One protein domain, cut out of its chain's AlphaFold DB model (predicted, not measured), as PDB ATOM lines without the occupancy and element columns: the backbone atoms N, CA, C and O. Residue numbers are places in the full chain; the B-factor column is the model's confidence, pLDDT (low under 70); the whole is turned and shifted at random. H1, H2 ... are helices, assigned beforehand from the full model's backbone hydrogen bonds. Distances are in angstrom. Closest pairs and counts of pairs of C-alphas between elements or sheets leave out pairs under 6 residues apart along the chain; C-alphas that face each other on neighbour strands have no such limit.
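AT A GLANCE: This is residues 572 to 690 of the 1065 residues of an uncharacterized protein of Leptosphaeria maculans (strain JN3 / isolate v23.1.3 / race Av1-4-5-6-7-8) (UniProt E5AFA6). A small cluster of crossed helices is built along one long helix, H5: H2 and H3 pack across H5, H6 folds back from its last end, and H1 lies on the side of the cluster away from H5. At one end of the longest axis H4 and the beginning of H5 form an arm, and at the other end lies the long loop of residues 584 to 601. The printed part has 119 residues with six named helices, H1 to H6 in order, and no named strand; the class is all helix. It is compact, with a radius of gyration of the C-alphas of 15.2 A, yet elongated, spanning 51 by 33 by 27 A.

HOW THE PARTS SIT: H5, residues 648 to 668, touches H2, residues 602 to 619, at a steep tilt of 46 degrees, opposite ways; the closest C-alphas are those of Ala 611 and Thr 666, 6.7 A apart. H5 touches H2 with residues 659 to 667 alone, and H2 touches H5 with residues 607 to 615 alone. With residues 652 to 659 alone, H5 touches H3, residues 623 to 631, about perpendicular at 87 degrees, closest at the C-alphas of Val 629 and Ser 656, 4.9 A. H6, residues 676 to 686, only just touches H5, with 3 pairs of C-alphas within 8 A, the closest being Val 668 and Phe 676 at 6.5 A. H3 and H6 only just touch, and only at their ends, with 3 such pairs, closest at the C-alphas of Gln 631 and Arg 684, 6.2 A. H1, residues 577 to 583, is apart from H5 and only just touches H2, with 3 such pairs, closest at the C-alphas of Leu 582 and Arg 609, 6.1 A. H4, residues 636 to 643, touches no helix; it is close to H5 but not clearly touching, its closest C-alphas, Ser 637 and Thr 649, being 6.8 A apart. In H1, H2, H3 and H6 every O i to N i+4 pair is within hydrogen-bond range; in H4 it is 2 of 4 and in H5 16 of 17.

IN THESE COORDINATES: H5 is 29.5 A long, from C-alpha 648 at (84.158, 124.025, 81.433) to C-alpha 668 at (87.064, 120.151, 52.299). H2 is 25.5 A, H6 15.5 A, H3 12.1 A, H4 11.6 A and H1 9.9 A. H1 begins at C-alpha 577, (100.075, 108.839, 68.944).

THE WHOLE: The C-alphas farthest apart are those of Ile 590 and Gly 644, 51.4 A. The printed part has no cut. The link from H1 to H2, 18 residues, is long. The pLDDT is under 70 at residue 572, residues 637 to 643 and residues 646 to 647.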
ATOM      1  N   LEU A 572     110.224 105.053  72.110       65.31
ATOM      2  CA  LEU A 572     109.060 105.474  71.324       65.31
ATOM      3  C   LEU A 572     107.743 105.320  72.106       65.31
ATOM      4  O   LEU A 572     106.764 105.980  71.781       65.31
ATOM      5  N   ASN A 573     107.739 104.504  73.165       70.94
ATOM      6  CA  ASN A 573     106.574 104.229  74.006       70.94
ATOM      7  C   ASN A 573     106.086 105.437  74.834       70.94
ATOM      8  O   ASN A 573     104.983 105.367  75.370       70.94
ATOM      9  N   THR A 574     106.866 106.520  74.962       80.62
ATOM     10  CA  THR A 574     106.440 107.750  75.665       80.62
ATOM     11  C   THR A 574     105.869 108.827  74.739       80.62
ATOM     12  O   THR A 574     105.341 109.817  75.233       80.62
ATOM     13  N   ILE A 575     105.965 108.665  73.415       88.00
ATOM     14  CA  ILE A 575     105.452 109.645  72.447       88.00
ATOM     15  C   ILE A 575     103.964 109.366  72.197       88.00
ATOM     16  O   ILE A 575     103.581 108.260  71.812       88.00
ATOM     17  N   SER A 576     103.120 110.378  72.400       91.69
ATOM     18  CA  SER A 576     101.676 110.295  72.136       91.69
ATOM     19  C   SER A 576     101.407 109.994  70.658       91.69
ATOM     20  O   SER A 576     102.085 110.532  69.783       91.69
ATOM     21  N   ALA A 577     100.387 109.191  70.336       92.88
ATOM     22  CA  ALA A 577     100.075 108.839  68.944       92.88
ATOM     23  C   ALA A 577      99.770 110.073  68.068       92.88
ATOM     24  O   ALA A 577     100.101 110.098  66.882       92.88
ATOM     25  N   ALA A 578      99.197 111.122  68.668       95.12
ATOM     26  CA  ALA A 578      99.012 112.413  68.015       95.12
ATOM     27  C   ALA A 578     100.335 113.132  67.718       95.12
ATOM     28  O   ALA A 578     100.486 113.734  66.658       95.12
ATOM     29  N   GLU A 579     101.305 113.059  68.628       94.94
ATOM     30  CA  GLU A 579     102.628 113.643  68.423       94.94
ATOM     31  C   GLU A 579     103.417 112.844  67.373       94.94
ATOM     32  O   GLU A 579     103.993 113.433  66.460       94.94
ATOM     33  N   GLU A 580     103.343 111.510  67.412       94.50
ATOM     34  CA  GLU A 580     103.896 110.610  66.392       94.50
ATOM     35  C   GLU A 580     103.339 110.932  64.989       94.50
ATOM     36  O   GLU A 580     104.067 110.866  63.999       94.50
ATOM     37  N   ALA A 581     102.065 111.333  64.891       95.19
ATOM     38  CA  ALA A 581     101.457 111.821  63.654       95.19
ATOM     39  C   ALA A 581     101.958 113.225  63.251       95.19
ATOM     40  O   ALA A 581     102.271 113.447  62.082       95.19
ATOM     41  N   LEU A 582     102.101 114.166  64.194       95.88
ATOM     42  CA  LEU A 582     102.620 115.516  63.921       95.88
ATOM     43  C   LEU A 582     104.110 115.543  63.533       95.88
ATOM     44  O   LEU A 582     104.512 116.430  62.770       95.88
ATOM     45  N   GLN A 583     104.909 114.600  64.048       95.38
ATOM     46  CA  GLN A 583     106.341 114.430  63.757       95.38
ATOM     47  C   GLN A 583     106.610 113.804  62.374       95.38
ATOM     48  O   GLN A 583     107.695 113.998  61.824       95.38
ATOM     49  N   LYS A 584     105.643 113.090  61.778       94.75
ATOM     50  CA  LYS A 584     105.745 112.488  60.432       94.75
ATOM     51  C   LYS A 584     105.589 113.538  59.326       94.75
ATOM     52  O   LYS A 584     104.629 113.524  58.566       94.75
ATOM     53  N   VAL A 585     106.546 114.460  59.251       96.12
ATOM     54  CA  VAL A 585     106.645 115.454  58.174       96.12
ATOM     55  C   VAL A 585     106.965 114.758  56.852       96.12
ATOM     56  O   VAL A 585     107.931 113.998  56.770       96.12
ATOM     57  N   ARG A 586     106.187 115.056  55.808       96.62
ATOM     58  CA  ARG A 586     106.462 114.633  54.431       96.62
ATOM     59  C   ARG A 586     106.456 115.820  53.473       96.62
ATOM     60  O   ARG A 586     105.634 116.732  53.584       96.62
ATOM     61  N   ASP A 587     107.334 115.783  52.480       96.75
ATOM     62  CA  ASP A 587     107.256 116.705  51.353       96.75
ATOM     63  C   ASP A 587     106.092 116.305  50.440       96.75
ATOM     64  O   ASP A 587     106.034 115.179  49.938       96.75
ATOM     65  N   LEU A 588     105.151 117.228  50.239       96.94
ATOM     66  CA  LEU A 588     104.085 117.063  49.255       96.94
ATOM     67  C   LEU A 588     104.667 117.246  47.844       96.94
ATOM     68  O   LEU A 588     105.363 118.239  47.605       96.94
ATOM     69  N   PRO A 589     104.358 116.359  46.883       95.38
ATOM     70  CA  PRO A 589     104.632 116.622  45.480       95.38
ATOM     71  C   PRO A 589     103.747 117.777  44.988       95.38
ATOM     72  O   PRO A 589     102.682 118.044  45.543       95.38
ATOM     73  N   ILE A 590     104.158 118.428  43.895       94.44
ATOM     74  CA  ILE A 590     103.445 119.574  43.292       94.44
ATOM     75  C   ILE A 590     101.964 119.242  43.011       94.44
ATOM     76  O   ILE A 590     101.095 120.088  43.195       94.44
ATOM     77  N   ASN A 591     101.683 117.994  42.622       93.75
ATOM     78  CA  ASN A 591     100.338 117.450  42.451       93.75
ATOM     79  C   ASN A 591     100.112 116.300  43.458       93.75
ATOM     80  O   ASN A 591     100.479 115.166  43.149       93.75
ATOM     81  N   PRO A 592      99.551 116.567  44.655       95.88
ATOM     82  CA  PRO A 592      99.276 115.536  45.658       95.88
ATOM     83  C   PRO A 592      98.121 114.602  45.260       95.88
ATOM     84  O   PRO A 592      97.129 115.038  44.670       95.88
ATOM     85  N   ASP A 593      98.229 113.324  45.630       95.88
ATOM     86  CA  ASP A 593      97.234 112.273  45.368       95.88
ATOM     87  C   ASP A 593      95.984 112.428  46.258       95.88
ATOM     88  O   ASP A 593      95.954 111.999  47.412       95.88
ATOM     89  N   LYS A 594      94.944 113.065  45.706       95.38
ATOM     90  CA  LYS A 594      93.664 113.372  46.367       95.38
ATOM     91  C   LYS A 594      92.587 112.375  45.936       95.38
ATOM     92  O   LYS A 594      92.099 112.443  44.805       95.38
ATOM     93  N   ARG A 595      92.155 111.483  46.828       95.69
ATOM     94  CA  ARG A 595      91.220 110.393  46.505       95.69
ATOM     95  C   ARG A 595      89.850 110.649  47.117       95.69
ATOM     96  O   ARG A 595      89.730 111.179  48.210       95.69
ATOM     97  N   THR A 596      88.784 110.222  46.446       95.69
ATOM     98  CA  THR A 596      87.409 110.423  46.941       95.69
ATOM     99  C   THR A 596      86.981 109.396  47.997       95.69
ATOM    100  O   THR A 596      86.055 109.660  48.769       95.69
ATOM    101  N   SER A 597      87.627 108.226  48.043       94.94
ATOM    102  CA  SER A 597      87.283 107.094  48.915       94.94
ATOM    103  C   SER A 597      88.478 106.144  49.125       94.94
ATOM    104  O   SER A 597      89.581 106.402  48.644       94.94
ATOM    105  N   GLY A 598      88.268 105.054  49.877       95.56
ATOM    106  CA  GLY A 598      89.320 104.104  50.268       95.56
ATOM    107  C   GLY A 598      90.188 104.615  51.421       95.56
ATOM    108  O   GLY A 598      89.823 105.581  52.098       95.56
ATOM    109  N   ASP A 599      91.338 103.982  51.641       96.25
ATOM    110  CA  ASP A 599      92.338 104.446  52.611       96.25
ATOM    111  C   ASP A 599      92.905 105.816  52.212       96.25
ATOM    112  O   ASP A 599      92.898 106.180  51.031       96.25
ATOM    113  N   PHE A 600      93.358 106.594  53.195       97.50
ATOM    114  CA  PHE A 600      93.948 107.915  52.967       97.50
ATOM    115  C   PHE A 600      95.319 107.761  52.302       97.50
ATOM    116  O   PHE A 600      96.132 106.937  52.720       97.50
ATOM    117  N   SER A 601      95.570 108.531  51.244       97.31
ATOM    118  CA  SER A 601      96.904 108.614  50.656       97.31
ATOM    119  C   SER A 601      97.815 109.429  51.570       97.31
ATOM    120  O   SER A 601      97.361 110.357  52.236       97.31
ATOM    121  N   ALA A 602      99.114 109.135  51.576       97.06
ATOM    122  CA  ALA A 602     100.075 109.829  52.438       97.06
ATOM    123  C   ALA A 602     100.224 111.334  52.111       97.06
ATOM    124  O   ALA A 602     100.744 112.090  52.927       97.06
ATOM    125  N   ASP A 603      99.741 111.788  50.948       96.75
ATOM    126  CA  ASP A 603      99.567 113.218  50.655       96.75
ATOM    127  C   ASP A 603      98.351 113.828  51.366       96.75
ATOM    128  O   ASP A 603      98.395 114.974  51.805       96.75
ATOM    129  N   GLU A 604      97.263 113.074  51.509       97.31
ATOM    130  CA  GLU A 604      96.068 113.499  52.240       97.31
ATOM    131  C   GLU A 604      96.348 113.534  53.745       97.31
ATOM    132  O   GLU A 604      95.924 114.471  54.417       97.31
ATOM    133  N   GLU A 605      97.111 112.564  54.263       97.38
ATOM    134  CA  GLU A 605      97.591 112.561  55.651       97.38
ATOM    135  C   GLU A 605      98.500 113.767  55.943       97.38
ATOM    136  O   GLU A 605      98.319 114.436  56.958       97.38
ATOM    137  N   GLU A 606      99.431 114.100  55.042       97.38
ATOM    138  CA  GLU A 606     100.318 115.264  55.181       97.38
ATOM    139  C   GLU A 606      99.565 116.600  55.025       97.38
ATOM    140  O   GLU A 606      99.837 117.537  55.774       97.38
ATOM    141  N   LEU A 607      98.576 116.701  54.128       97.19
ATOM    142  CA  LEU A 607      97.687 117.872  54.035       97.19
ATOM    143  C   LEU A 607      96.872 118.071  55.323       97.19
ATOM    144  O   LEU A 607      96.758 119.195  55.813       97.19
ATOM    145  N   ILE A 608      96.361 116.982  55.906       98.00
ATOM    146  CA  ILE A 608      95.690 116.985  57.214       98.00
ATOM    147  C   ILE A 608      96.664 117.413  58.324       98.00
ATOM    148  O   ILE A 608      96.318 118.260  59.146       98.00
ATOM    149  N   ARG A 609      97.892 116.879  58.332       97.81
ATOM    150  CA  ARG A 609      98.939 117.221  59.309       97.81
ATOM    151  C   ARG A 609      99.342 118.699  59.234       97.81
ATOM    152  O   ARG A 609      99.547 119.309  60.280       97.81
ATOM    153  N   ARG A 610      99.423 119.279  58.027       97.69
ATOM    154  CA  ARG A 610      99.667 120.719  57.815       97.69
ATOM    155  C   ARG A 610      98.528 121.559  58.382       97.69
ATOM    156  O   ARG A 610      98.780 122.303  59.316       97.69
ATOM    157  N   ALA A 611      97.284 121.338  57.951       97.69
ATOM    158  CA  ALA A 611      96.137 122.104  58.453       97.69
ATOM    159  C   ALA A 611      96.010 122.055  59.991       97.69
ATOM    160  O   ALA A 611      95.740 123.069  60.630       97.69
ATOM    161  N   ILE A 612      96.269 120.893  60.605       97.75
ATOM    162  CA  ILE A 612      96.273 120.739  62.067       97.75
ATOM    163  C   ILE A 612      97.439 121.506  62.720       97.75
ATOM    164  O   ILE A 612      97.227 122.148  63.747       97.75
ATOM    165  N   ARG A 613      98.648 121.499  62.136       97.56
ATOM    166  CA  ARG A 613      99.778 122.325  62.610       97.56
ATOM    167  C   ARG A 613      99.513 123.821  62.466       97.56
ATOM    168  O   ARG A 613      99.836 124.563  63.388       97.56
ATOM    169  N   ASP A 614      98.921 124.248  61.359       97.12
ATOM    170  CA  ASP A 614      98.609 125.651  61.092       97.12
ATOM    171  C   ASP A 614      97.572 126.157  62.113       97.12
ATOM    172  O   ASP A 614      97.776 127.188  62.756       97.12
ATOM    173  N   TYR A 615      96.525 125.363  62.380       97.19
ATOM    174  CA  TYR A 615      95.554 125.644  63.444       97.19
ATOM    175  C   TYR A 615      96.200 125.661  64.840       97.19
ATOM    176  O   TYR A 615      95.912 126.548  65.644       97.19
ATOM    177  N   GLN A 616      97.100 124.713  65.133       96.94
ATOM    178  CA  GLN A 616      97.842 124.676  66.396       96.94
ATOM    179  C   GLN A 616      98.651 125.968  66.602       96.94
ATOM    180  O   GLN A 616      98.584 126.564  67.676       96.94
ATOM    181  N   GLN A 617      99.359 126.436  65.569       97.25
ATOM    182  CA  GLN A 617     100.123 127.689  65.604       97.25
ATOM    183  C   GLN A 617      99.212 128.917  65.749       97.25
ATOM    184  O   GLN A 617      99.507 129.797  66.552       97.25
ATOM    185  N   MET A 618      98.076 128.954  65.043       97.50
ATOM    186  CA  MET A 618      97.085 130.037  65.142       97.50
ATOM    187  C   MET A 618      96.428 130.161  66.524       97.50
ATOM    188  O   MET A 618      95.942 131.239  66.867       97.50
ATOM    189  N   ARG A 619      96.368 129.073  67.306       97.25
ATOM    190  CA  ARG A 619      95.817 129.071  68.674       97.25
ATOM    191  C   ARG A 619      96.875 129.109  69.780       97.25
ATOM    192  O   ARG A 619      96.527 129.426  70.911       97.25
ATOM    193  N   GLY A 620      98.129 128.770  69.476       96.94
ATOM    194  CA  GLY A 620      99.191 128.592  70.472       96.94
ATOM    195  C   GLY A 620      99.033 127.342  71.352       96.94
ATOM    196  O   GLY A 620      99.631 127.286  72.419       96.94
ATOM    197  N   TRP A 621      98.222 126.363  70.933       97.06
ATOM    198  CA  TRP A 621      97.859 125.200  71.754       97.06
ATOM    199  C   TRP A 621      98.965 124.148  71.866       97.06
ATOM    200  O   TRP A 621      99.645 123.807  70.893       97.06
ATOM    201  N   GLU A 622      99.061 123.538  73.042       96.94
ATOM    202  CA  GLU A 622      99.871 122.345  73.278       96.94
ATOM    203  C   GLU A 622      99.268 121.125  72.540       96.94
ATOM    204  O   GLU A 622      98.100 121.125  72.132       96.94
ATOM    205  N   VAL A 623     100.056 120.067  72.310       96.12
ATOM    206  CA  VAL A 623      99.569 118.880  71.583       96.12
ATOM    207  C   VAL A 623      98.475 118.175  72.389       96.12
ATOM    208  O   VAL A 623      97.481 117.748  71.800       96.12
ATOM    209  N   SER A 624      98.592 118.103  73.720       95.44
ATOM    210  CA  SER A 624      97.545 117.522  74.568       95.44
ATOM    211  C   SER A 624      96.232 118.316  74.501       95.44
ATOM    212  O   SER A 624      95.165 117.725  74.352       95.44
ATOM    213  N   GLU A 625      96.281 119.652  74.528       95.62
ATOM    214  CA  GLU A 625      95.102 120.527  74.422       95.62
ATOM    215  C   GLU A 625      94.376 120.336  73.089       95.62
ATOM    216  O   GLU A 625      93.179 120.038  73.056       95.62
ATOM    217  N   MET A 626      95.126 120.408  71.989       96.56
ATOM    218  CA  MET A 626      94.623 120.157  70.641       96.56
ATOM    219  C   MET A 626      93.943 118.781  70.539       96.56
ATOM    220  O   MET A 626      92.866 118.657  69.952       96.56
ATOM    221  N   VAL A 627      94.528 117.739  71.137       96.31
ATOM    222  CA  VAL A 627      93.949 116.389  71.125       96.31
ATOM    223  C   VAL A 627      92.686 116.293  71.981       96.31
ATOM    224  O   VAL A 627      91.710 115.689  71.528       96.31
ATOM    225  N   LYS A 628      92.647 116.920  73.162       94.50
ATOM    226  CA  LYS A 628      91.437 117.005  74.002       94.50
ATOM    227  C   LYS A 628      90.282 117.637  73.216       94.50
ATOM    228  O   LYS A 628      89.173 117.103  73.223       94.50
ATOM    229  N   VAL A 629      90.556 118.697  72.451       96.06
ATOM    230  CA  VAL A 629      89.585 119.381  71.576       96.06
ATOM    231  C   VAL A 629      89.156 118.519  70.374       96.06
ATOM    232  O   VAL A 629      87.965 118.462  70.048       96.06
ATOM    233  N   ILE A 630      90.077 117.782  69.739       96.44
ATOM    234  CA  ILE A 630      89.771 116.822  68.658       96.44
ATOM    235  C   ILE A 630      88.862 115.690  69.161       96.44
ATOM    236  O   ILE A 630      87.844 115.367  68.528       96.44
ATOM    237  N   GLN A 631      89.225 115.068  70.283       94.00
ATOM    238  CA  GLN A 631      88.557 113.878  70.811       94.00
ATOM    239  C   GLN A 631      87.220 114.185  71.486       94.00
ATOM    240  O   GLN A 631      86.354 113.313  71.484       94.00
ATOM    241  N   TRP A 632      87.006 115.412  71.976       93.31
ATOM    242  CA  TRP A 632      85.774 115.823  72.652       93.31
ATOM    243  C   TRP A 632      84.498 115.409  71.897       93.31
ATOM    244  O   TRP A 632      84.273 115.786  70.739       93.31
ATOM    245  N   THR A 633      83.621 114.643  72.548       88.50
ATOM    246  CA  THR A 633      82.275 114.358  72.039       88.50
ATOM    247  C   THR A 633      81.207 114.785  73.036       88.50
ATOM    248  O   THR A 633      81.410 114.764  74.249       88.50
ATOM    249  N   MET A 634      80.011 115.099  72.531       81.12
ATOM    250  CA  MET A 634      78.867 115.461  73.381       81.12
ATOM    251  C   MET A 634      78.454 114.336  74.348       81.12
ATOM    252  O   MET A 634      77.773 114.603  75.330       81.12
ATOM    253  N   ASN A 635      78.874 113.088  74.103       76.12
ATOM    254  CA  ASN A 635      78.624 111.977  75.021       76.12
ATOM    255  C   ASN A 635      79.551 112.029  76.245       76.12
ATOM    256  O   ASN A 635      79.136 111.630  77.324       76.12
ATOM    257  N   ASP A 636      80.769 112.561  76.109       70.88
ATOM    258  CA  ASP A 636      81.718 112.690  77.225       70.88
ATOM    259  C   ASP A 636      81.295 113.785  78.220       70.88
ATOM    260  O   ASP A 636      81.769 113.815  79.353       70.88
ATOM    261  N   SER A 637      80.352 114.648  77.819       69.25
ATOM    262  CA  SER A 637      79.682 115.587  78.724       69.25
ATOM    263  C   SER A 637      78.765 114.878  79.726       69.25
ATOM    264  O   SER A 637      78.678 115.332  80.858       69.25
ATOM    265  N   ASN A 638      78.118 113.759  79.366       65.38
ATOM    266  CA  ASN A 638      77.244 113.038  80.304       65.38
ATOM    267  C   ASN A 638      78.036 112.456  81.478       65.38
ATOM    268  O   ASN A 638      77.643 112.648  82.624       65.38
ATOM    269  N   ASP A 639      79.167 111.810  81.193       65.38
ATOM    270  CA  ASP A 639      80.025 111.221  82.227       65.38
ATOM    271  C   ASP A 639      80.640 112.324  83.119       65.38
ATOM    272  O   ASP A 639      80.786 112.153  84.324       65.38
ATOM    273  N   ARG A 640      80.934 113.510  82.556       61.12
ATOM    274  CA  ARG A 640      81.429 114.671  83.323       61.12
ATOM    275  C   ARG A 640      80.359 115.430  84.110       61.12
ATOM    276  O   ARG A 640      80.710 116.093  85.081       61.12
ATOM    277  N   LEU A 641      79.075 115.320  83.763       63.19
ATOM    278  CA  LEU A 641      77.990 115.948  84.532       63.19
ATOM    279  C   LEU A 641      77.812 115.330  85.931       63.19
ATOM    280  O   LEU A 641      77.225 115.976  86.796       63.19
ATOM    281  N   GLN A 642      78.358 114.134  86.185       63.19
ATOM    282  CA  GLN A 642      78.446 113.563  87.536       63.19
ATOM    283  C   GLN A 642      79.530 114.239  88.401       63.19
ATOM    284  O   GLN A 642      79.396 114.262  89.618       63.19
ATOM    285  N   ALA A 643      80.551 114.853  87.791       68.44
ATOM    286  CA  ALA A 643      81.693 115.467  88.482       68.44
ATOM    287  C   ALA A 643      81.518 116.972  88.799       68.44
ATOM    288  O   ALA A 643      82.477 117.650  89.152       68.44
ATOM    289  N   GLY A 644      80.315 117.538  88.633       76.19
ATOM    290  CA  GLY A 644      79.967 118.903  89.066       76.19
ATOM    291  C   GLY A 644      80.554 120.084  88.265       76.19
ATOM    292  O   GLY A 644      80.006 121.184  88.337       76.19
ATOM    293  N   VAL A 645      81.612 119.892  87.466       72.25
ATOM    294  CA  VAL A 645      82.297 120.978  86.728       72.25
ATOM    295  C   VAL A 645      81.526 121.395  85.460       72.25
ATOM    296  O   VAL A 645      81.871 121.033  84.336       72.25
ATOM    297  N   ALA A 646      80.451 122.168  85.642       69.06
ATOM    298  CA  ALA A 646      79.483 122.484  84.585       69.06
ATOM    299  C   ALA A 646      79.846 123.656  83.643       69.06
ATOM    300  O   ALA A 646      79.232 123.783  82.589       69.06
ATOM    301  N   GLN A 647      80.794 124.536  83.992       69.56
ATOM    302  CA  GLN A 647      81.129 125.710  83.155       69.56
ATOM    303  C   GLN A 647      82.132 125.374  82.033       69.56
ATOM    304  O   GLN A 647      81.985 125.826  80.900       69.56
ATOM    305  N   ASP A 648      83.092 124.500  82.328       79.44
ATOM    306  CA  ASP A 648      84.158 124.025  81.433       79.44
ATOM    307  C   ASP A 648      83.679 123.256  80.186       79.44
ATOM    308  O   ASP A 648      84.467 122.989  79.272       79.44
ATOM    309  N   THR A 649      82.426 122.793  80.159       84.62
ATOM    310  CA  THR A 649      81.918 121.961  79.058       84.62
ATOM    311  C   THR A 649      81.534 122.774  77.829       84.62
ATOM    312  O   THR A 649      81.666 122.265  76.717       84.62
ATOM    313  N   ASP A 650      81.097 124.024  78.003       88.12
ATOM    314  CA  ASP A 650      80.603 124.847  76.894       88.12
ATOM    315  C   ASP A 650      81.723 125.556  76.118       88.12
ATOM    316  O   ASP A 650      81.610 125.674  74.896       88.12
ATOM    317  N   SER A 651      82.837 125.939  76.763       91.31
ATOM    318  CA  SER A 651      84.000 126.465  76.024       91.31
ATOM    319  C   SER A 651      84.602 125.368  75.141       91.31
ATOM    320  O   SER A 651      84.662 125.535  73.926       91.31
ATOM    321  N   ARG A 652      84.879 124.181  75.704       90.25
ATOM    322  CA  ARG A 652      85.417 123.015  74.973       90.25
ATOM    323  C   ARG A 652      84.512 122.545  73.831       90.25
ATOM    324  O   ARG A 652      84.999 122.079  72.801       90.25
ATOM    325  N   ASN A 653      83.196 122.701  73.977       93.06
ATOM    326  CA  ASN A 653      82.216 122.483  72.908       93.06
ATOM    327  C   ASN A 653      82.371 123.518  71.772       93.06
ATOM    328  O   ASN A 653      82.400 123.130  70.602       93.06
ATOM    329  N   SER A 654      82.527 124.811  72.096       94.50
ATOM    330  CA  SER A 654      82.807 125.867  71.104       94.50
ATOM    331  C   SER A 654      84.162 125.668  70.430       94.50
ATOM    332  O   SER A 654      84.222 125.615  69.209       94.50
ATOM    333  N   GLU A 655      85.226 125.444  71.200       95.50
ATOM    334  CA  GLU A 655      86.588 125.181  70.721       95.50
ATOM    335  C   GLU A 655      86.625 123.988  69.758       95.50
ATOM    336  O   GLU A 655      87.160 124.092  68.652       95.50
ATOM    337  N   SER A 656      85.991 122.866  70.129       95.94
ATOM    338  CA  SER A 656      85.896 121.682  69.266       95.94
ATOM    339  C   SER A 656      85.103 121.986  68.003       95.94
ATOM    340  O   SER A 656      85.494 121.583  66.907       95.94
ATOM    341  N   ARG A 657      84.007 122.741  68.114       96.56
ATOM    342  CA  ARG A 657      83.210 123.150  66.958       96.56
ATOM    343  C   ARG A 657      83.977 124.082  66.021       96.56
ATOM    344  O   ARG A 657      83.934 123.855  64.819       96.56
ATOM    345  N   GLU A 658      84.690 125.071  66.544       97.38
ATOM    346  CA  GLU A 658      85.513 126.010  65.778       97.38
ATOM    347  C   GLU A 658      86.679 125.300  65.088       97.38
ATOM    348  O   GLU A 658      86.950 125.578  63.923       97.38
ATOM    349  N   PHE A 659      87.326 124.340  65.758       97.62
ATOM    350  CA  PHE A 659      88.310 123.454  65.135       97.62
ATOM    351  C   PHE A 659      87.693 122.646  63.983       97.62
ATOM    352  O   PHE A 659      88.230 122.624  62.878       97.62
ATOM    353  N   TRP A 660      86.538 122.006  64.199       97.62
ATOM    354  CA  TRP A 660      85.884 121.205  63.161       97.62
ATOM    355  C   TRP A 660      85.352 122.050  61.992       97.62
ATOM    356  O   TRP A 660      85.441 121.608  60.846       97.62
ATOM    357  N   ASP A 661      84.846 123.258  62.253       97.06
ATOM    358  CA  ASP A 661      84.406 124.208  61.226       97.06
ATOM    359  C   ASP A 661      85.596 124.798  60.445       97.06
ATOM    360  O   ASP A 661      85.445 125.060  59.251       97.06
ATOM    361  N   ASP A 662      86.774 124.966  61.059       97.50
ATOM    362  CA  ASP A 662      87.997 125.370  60.353       97.50
ATOM    363  C   ASP A 662      88.588 124.237  59.506       97.50
ATOM    364  O   ASP A 662      88.795 124.422  58.308       97.50
ATOM    365  N   MET A 663      88.730 123.025  60.058       97.75
ATOM    366  CA  MET A 663      89.159 121.843  59.293       97.75
ATOM    367  C   MET A 663      88.245 121.573  58.084       97.75
ATOM    368  O   MET A 663      88.698 121.100  57.044       97.75
ATOM    369  N   ASN A 664      86.952 121.899  58.175       97.12
ATOM    370  CA  ASN A 664      86.027 121.825  57.042       97.12
ATOM    371  C   ASN A 664      86.282 122.924  55.980       97.12
ATOM    372  O   ASN A 664      86.101 122.691  54.783       97.12
ATOM    373  N   ARG A 665      86.736 124.118  56.384       96.69
ATOM    374  CA  ARG A 665      87.143 125.193  55.460       96.69
ATOM    375  C   ARG A 665      88.464 124.847  54.774       96.69
ATOM    376  O   ARG A 665      88.508 124.798  53.549       96.69
ATOM    377  N   THR A 666      89.512 124.559  55.540       96.56
ATOM    378  CA  THR A 666      90.872 124.322  55.027       96.56
ATOM    379  C   THR A 666      90.972 123.039  54.197       96.56
ATOM    380  O   THR A 666      91.509 123.053  53.085       96.56
ATOM    381  N   LEU A 667      90.397 121.931  54.680       95.69
ATOM    382  CA  LEU A 667      90.495 120.640  53.993       95.69
ATOM    383  C   LEU A 667      89.437 120.490  52.896       95.69
ATOM    384  O   LEU A 667      89.789 120.380  51.724       95.69
ATOM    385  N   VAL A 668      88.147 120.518  53.240       92.25
ATOM    386  CA  VAL A 668      87.064 120.151  52.299       92.25
ATOM    387  C   VAL A 668      86.795 121.231  51.249       92.25
ATOM    388  O   VAL A 668      86.398 120.906  50.132       92.25
ATOM    389  N   SER A 669      87.012 122.511  51.572       87.88
ATOM    390  CA  SER A 669      86.744 123.605  50.622       87.88
ATOM    391  C   SER A 669      87.943 123.946  49.727       87.88
ATOM    392  O   SER A 669      87.746 124.570  48.688       87.88
ATOM    393  N   GLY A 670      89.167 123.553  50.110       83.06
ATOM    394  CA  GLY A 670      90.397 123.934  49.402       83.06
ATOM    395  C   GLY A 670      91.265 122.786  48.876       83.06
ATOM    396  O   GLY A 670      91.897 122.941  47.830       83.06
ATOM    397  N   THR A 671      91.341 121.639  49.564       88.81
ATOM    398  CA  THR A 671      92.418 120.661  49.307       88.81
ATOM    399  C   THR A 671      91.965 119.220  49.070       88.81
ATOM    400  O   THR A 671      92.440 118.633  48.098       88.81
ATOM    401  N   LEU A 672      91.067 118.649  49.877       94.81
ATOM    402  CA  LEU A 672      90.642 117.241  49.813       94.81
ATOM    403  C   LEU A 672      89.255 117.083  49.173       94.81
ATOM    404  O   LEU A 672      88.324 117.820  49.480       94.81
ATOM    405  N   THR A 673      89.081 116.046  48.349       95.19
ATOM    406  CA  THR A 673      87.801 115.708  47.688       95.19
ATOM    407  C   THR A 673      86.906 114.769  48.513       95.19
ATOM    408  O   THR A 673      85.826 114.374  48.065       95.19
ATOM    409  N   ARG A 674      87.341 114.396  49.724       96.25
ATOM    410  CA  ARG A 674      86.640 113.477  50.635       96.25
ATOM    411  C   ARG A 674      85.523 114.173  51.407       96.25
ATOM    412  O   ARG A 674      85.631 115.332  51.796       96.25
ATOM    413  N   GLY A 675      84.468 113.423  51.721       96.81
ATOM    414  CA  GLY A 675      83.409 113.900  52.612       96.81
ATOM    415  C   GLY A 675      83.924 114.150  54.036       96.81
ATOM    416  O   GLY A 675      84.617 113.301  54.600       96.81
ATOM    417  N   PHE A 676      83.531 115.282  54.629       96.56
ATOM    418  CA  PHE A 676      84.000 115.756  55.939       96.56
ATOM    419  C   PHE A 676      83.994 114.689  57.049       96.56
ATOM    420  O   PHE A 676      84.968 114.565  57.783       96.56
ATOM    421  N   GLU A 677      82.948 113.863  57.150       96.25
ATOM    422  CA  GLU A 677      82.852 112.843  58.207       96.25
ATOM    423  C   GLU A 677      83.929 111.742  58.085       96.25
ATOM    424  O   GLU A 677      84.377 111.199  59.093       96.25
ATOM    425  N   ALA A 678      84.415 111.447  56.871       96.75
ATOM    426  CA  ALA A 678      85.534 110.522  56.678       96.75
ATOM    427  C   ALA A 678      86.854 111.133  57.176       96.75
ATOM    428  O   ALA A 678      87.619 110.457  57.863       96.75
ATOM    429  N   ILE A 679      87.085 112.418  56.884       97.31
ATOM    430  CA  ILE A 679      88.236 113.191  57.377       97.31
ATOM    431  C   ILE A 679      88.180 113.282  58.909       97.31
ATOM    432  O   ILE A 679      89.150 112.948  59.583       97.31
ATOM    433  N   ARG A 680      87.018 113.626  59.475       96.88
ATOM    434  CA  ARG A 680      86.774 113.687  60.922       96.88
ATOM    435  C   ARG A 680      87.067 112.364  61.627       96.88
ATOM    436  O   ARG A 680      87.720 112.353  62.670       96.88
ATOM    437  N   LYS A 681      86.609 111.246  61.051       96.06
ATOM    438  CA  LYS A 681      86.882 109.895  61.560       96.06
ATOM    439  C   LYS A 681      88.376 109.559  61.500       96.06
ATOM    440  O   LYS A 681      88.895 109.012  62.469       96.06
ATOM    441  N   HIS A 682      89.057 109.886  60.401       96.94
ATOM    442  CA  HIS A 682      90.497 109.662  60.249       96.94
ATOM    443  C   HIS A 682      91.309 110.486  61.259       96.94
ATOM    444  O   HIS A 682      92.087 109.909  62.014       96.94
ATOM    445  N   ILE A 683      91.044 111.795  61.374       97.44
ATOM    446  CA  ILE A 683      91.700 112.680  62.352       97.44
ATOM    447  C   ILE A 683      91.523 112.130  63.774       97.44
ATOM    448  O   ILE A 683      92.507 111.931  64.480       97.44
ATOM    449  N   ARG A 684      90.301 111.762  64.183       96.12
ATOM    450  CA  ARG A 684      90.064 111.148  65.505       96.12
ATOM    451  C   ARG A 684      90.716 109.777  65.700       96.12
ATOM    452  O   ARG A 684      90.923 109.375  66.840       96.12
ATOM    453  N   SER A 685      91.035 109.066  64.623       94.75
ATOM    454  CA  SER A 685      91.721 107.772  64.680       94.75
ATOM    455  C   SER A 685      93.249 107.886  64.678       94.75
ATOM    456  O   SER A 685      93.907 106.874  64.903       94.75
ATOM    457  N   HIS A 686      93.814 109.062  64.381       95.38
ATOM    458  CA  HIS A 686      95.264 109.301  64.330       95.38
ATOM    459  C   HIS A 686      95.737 110.235  65.454       95.38
ATOM    460  O   HIS A 686      96.791 110.004  66.035       95.38
ATOM    461  N   TYR A 687      94.946 111.251  65.807       96.31
ATOM    462  CA  TYR A 687      95.284 112.252  66.819       96.31
ATOM    463  C   TYR A 687      94.554 111.956  68.137       96.31
ATOM    464  O   TYR A 687      93.500 112.526  68.418       96.31
ATOM    465  N   HIS A 688      95.096 111.026  68.929       95.38
ATOM    466  CA  HIS A 688      94.596 110.652  70.258       95.38
ATOM    467  C   HIS A 688      95.733 110.502  71.282       95.38
ATOM    468  O   HIS A 688      96.860 110.189  70.909       95.38
ATOM    469  N   GLU A 689      95.423 110.667  72.573       94.06
ATOM    470  CA  GLU A 689      96.396 110.555  73.680       94.06
ATOM    471  C   GLU A 689      96.793 109.098  73.970       94.06
ATOM    472  O   GLU A 689      97.868 108.837  74.497       94.06
ATOM    473  N   PHE A 690      95.934 108.140  73.599       94.50
ATOM    474  CA  PHE A 690      96.147 106.718  73.865       94.50
ATOM    475  C   PHE A 690      97.436 106.176  73.229       94.50
ATOM    476  O   PHE A 690      97.756 106.504  72.081       94.50
TER     477      PHE A 690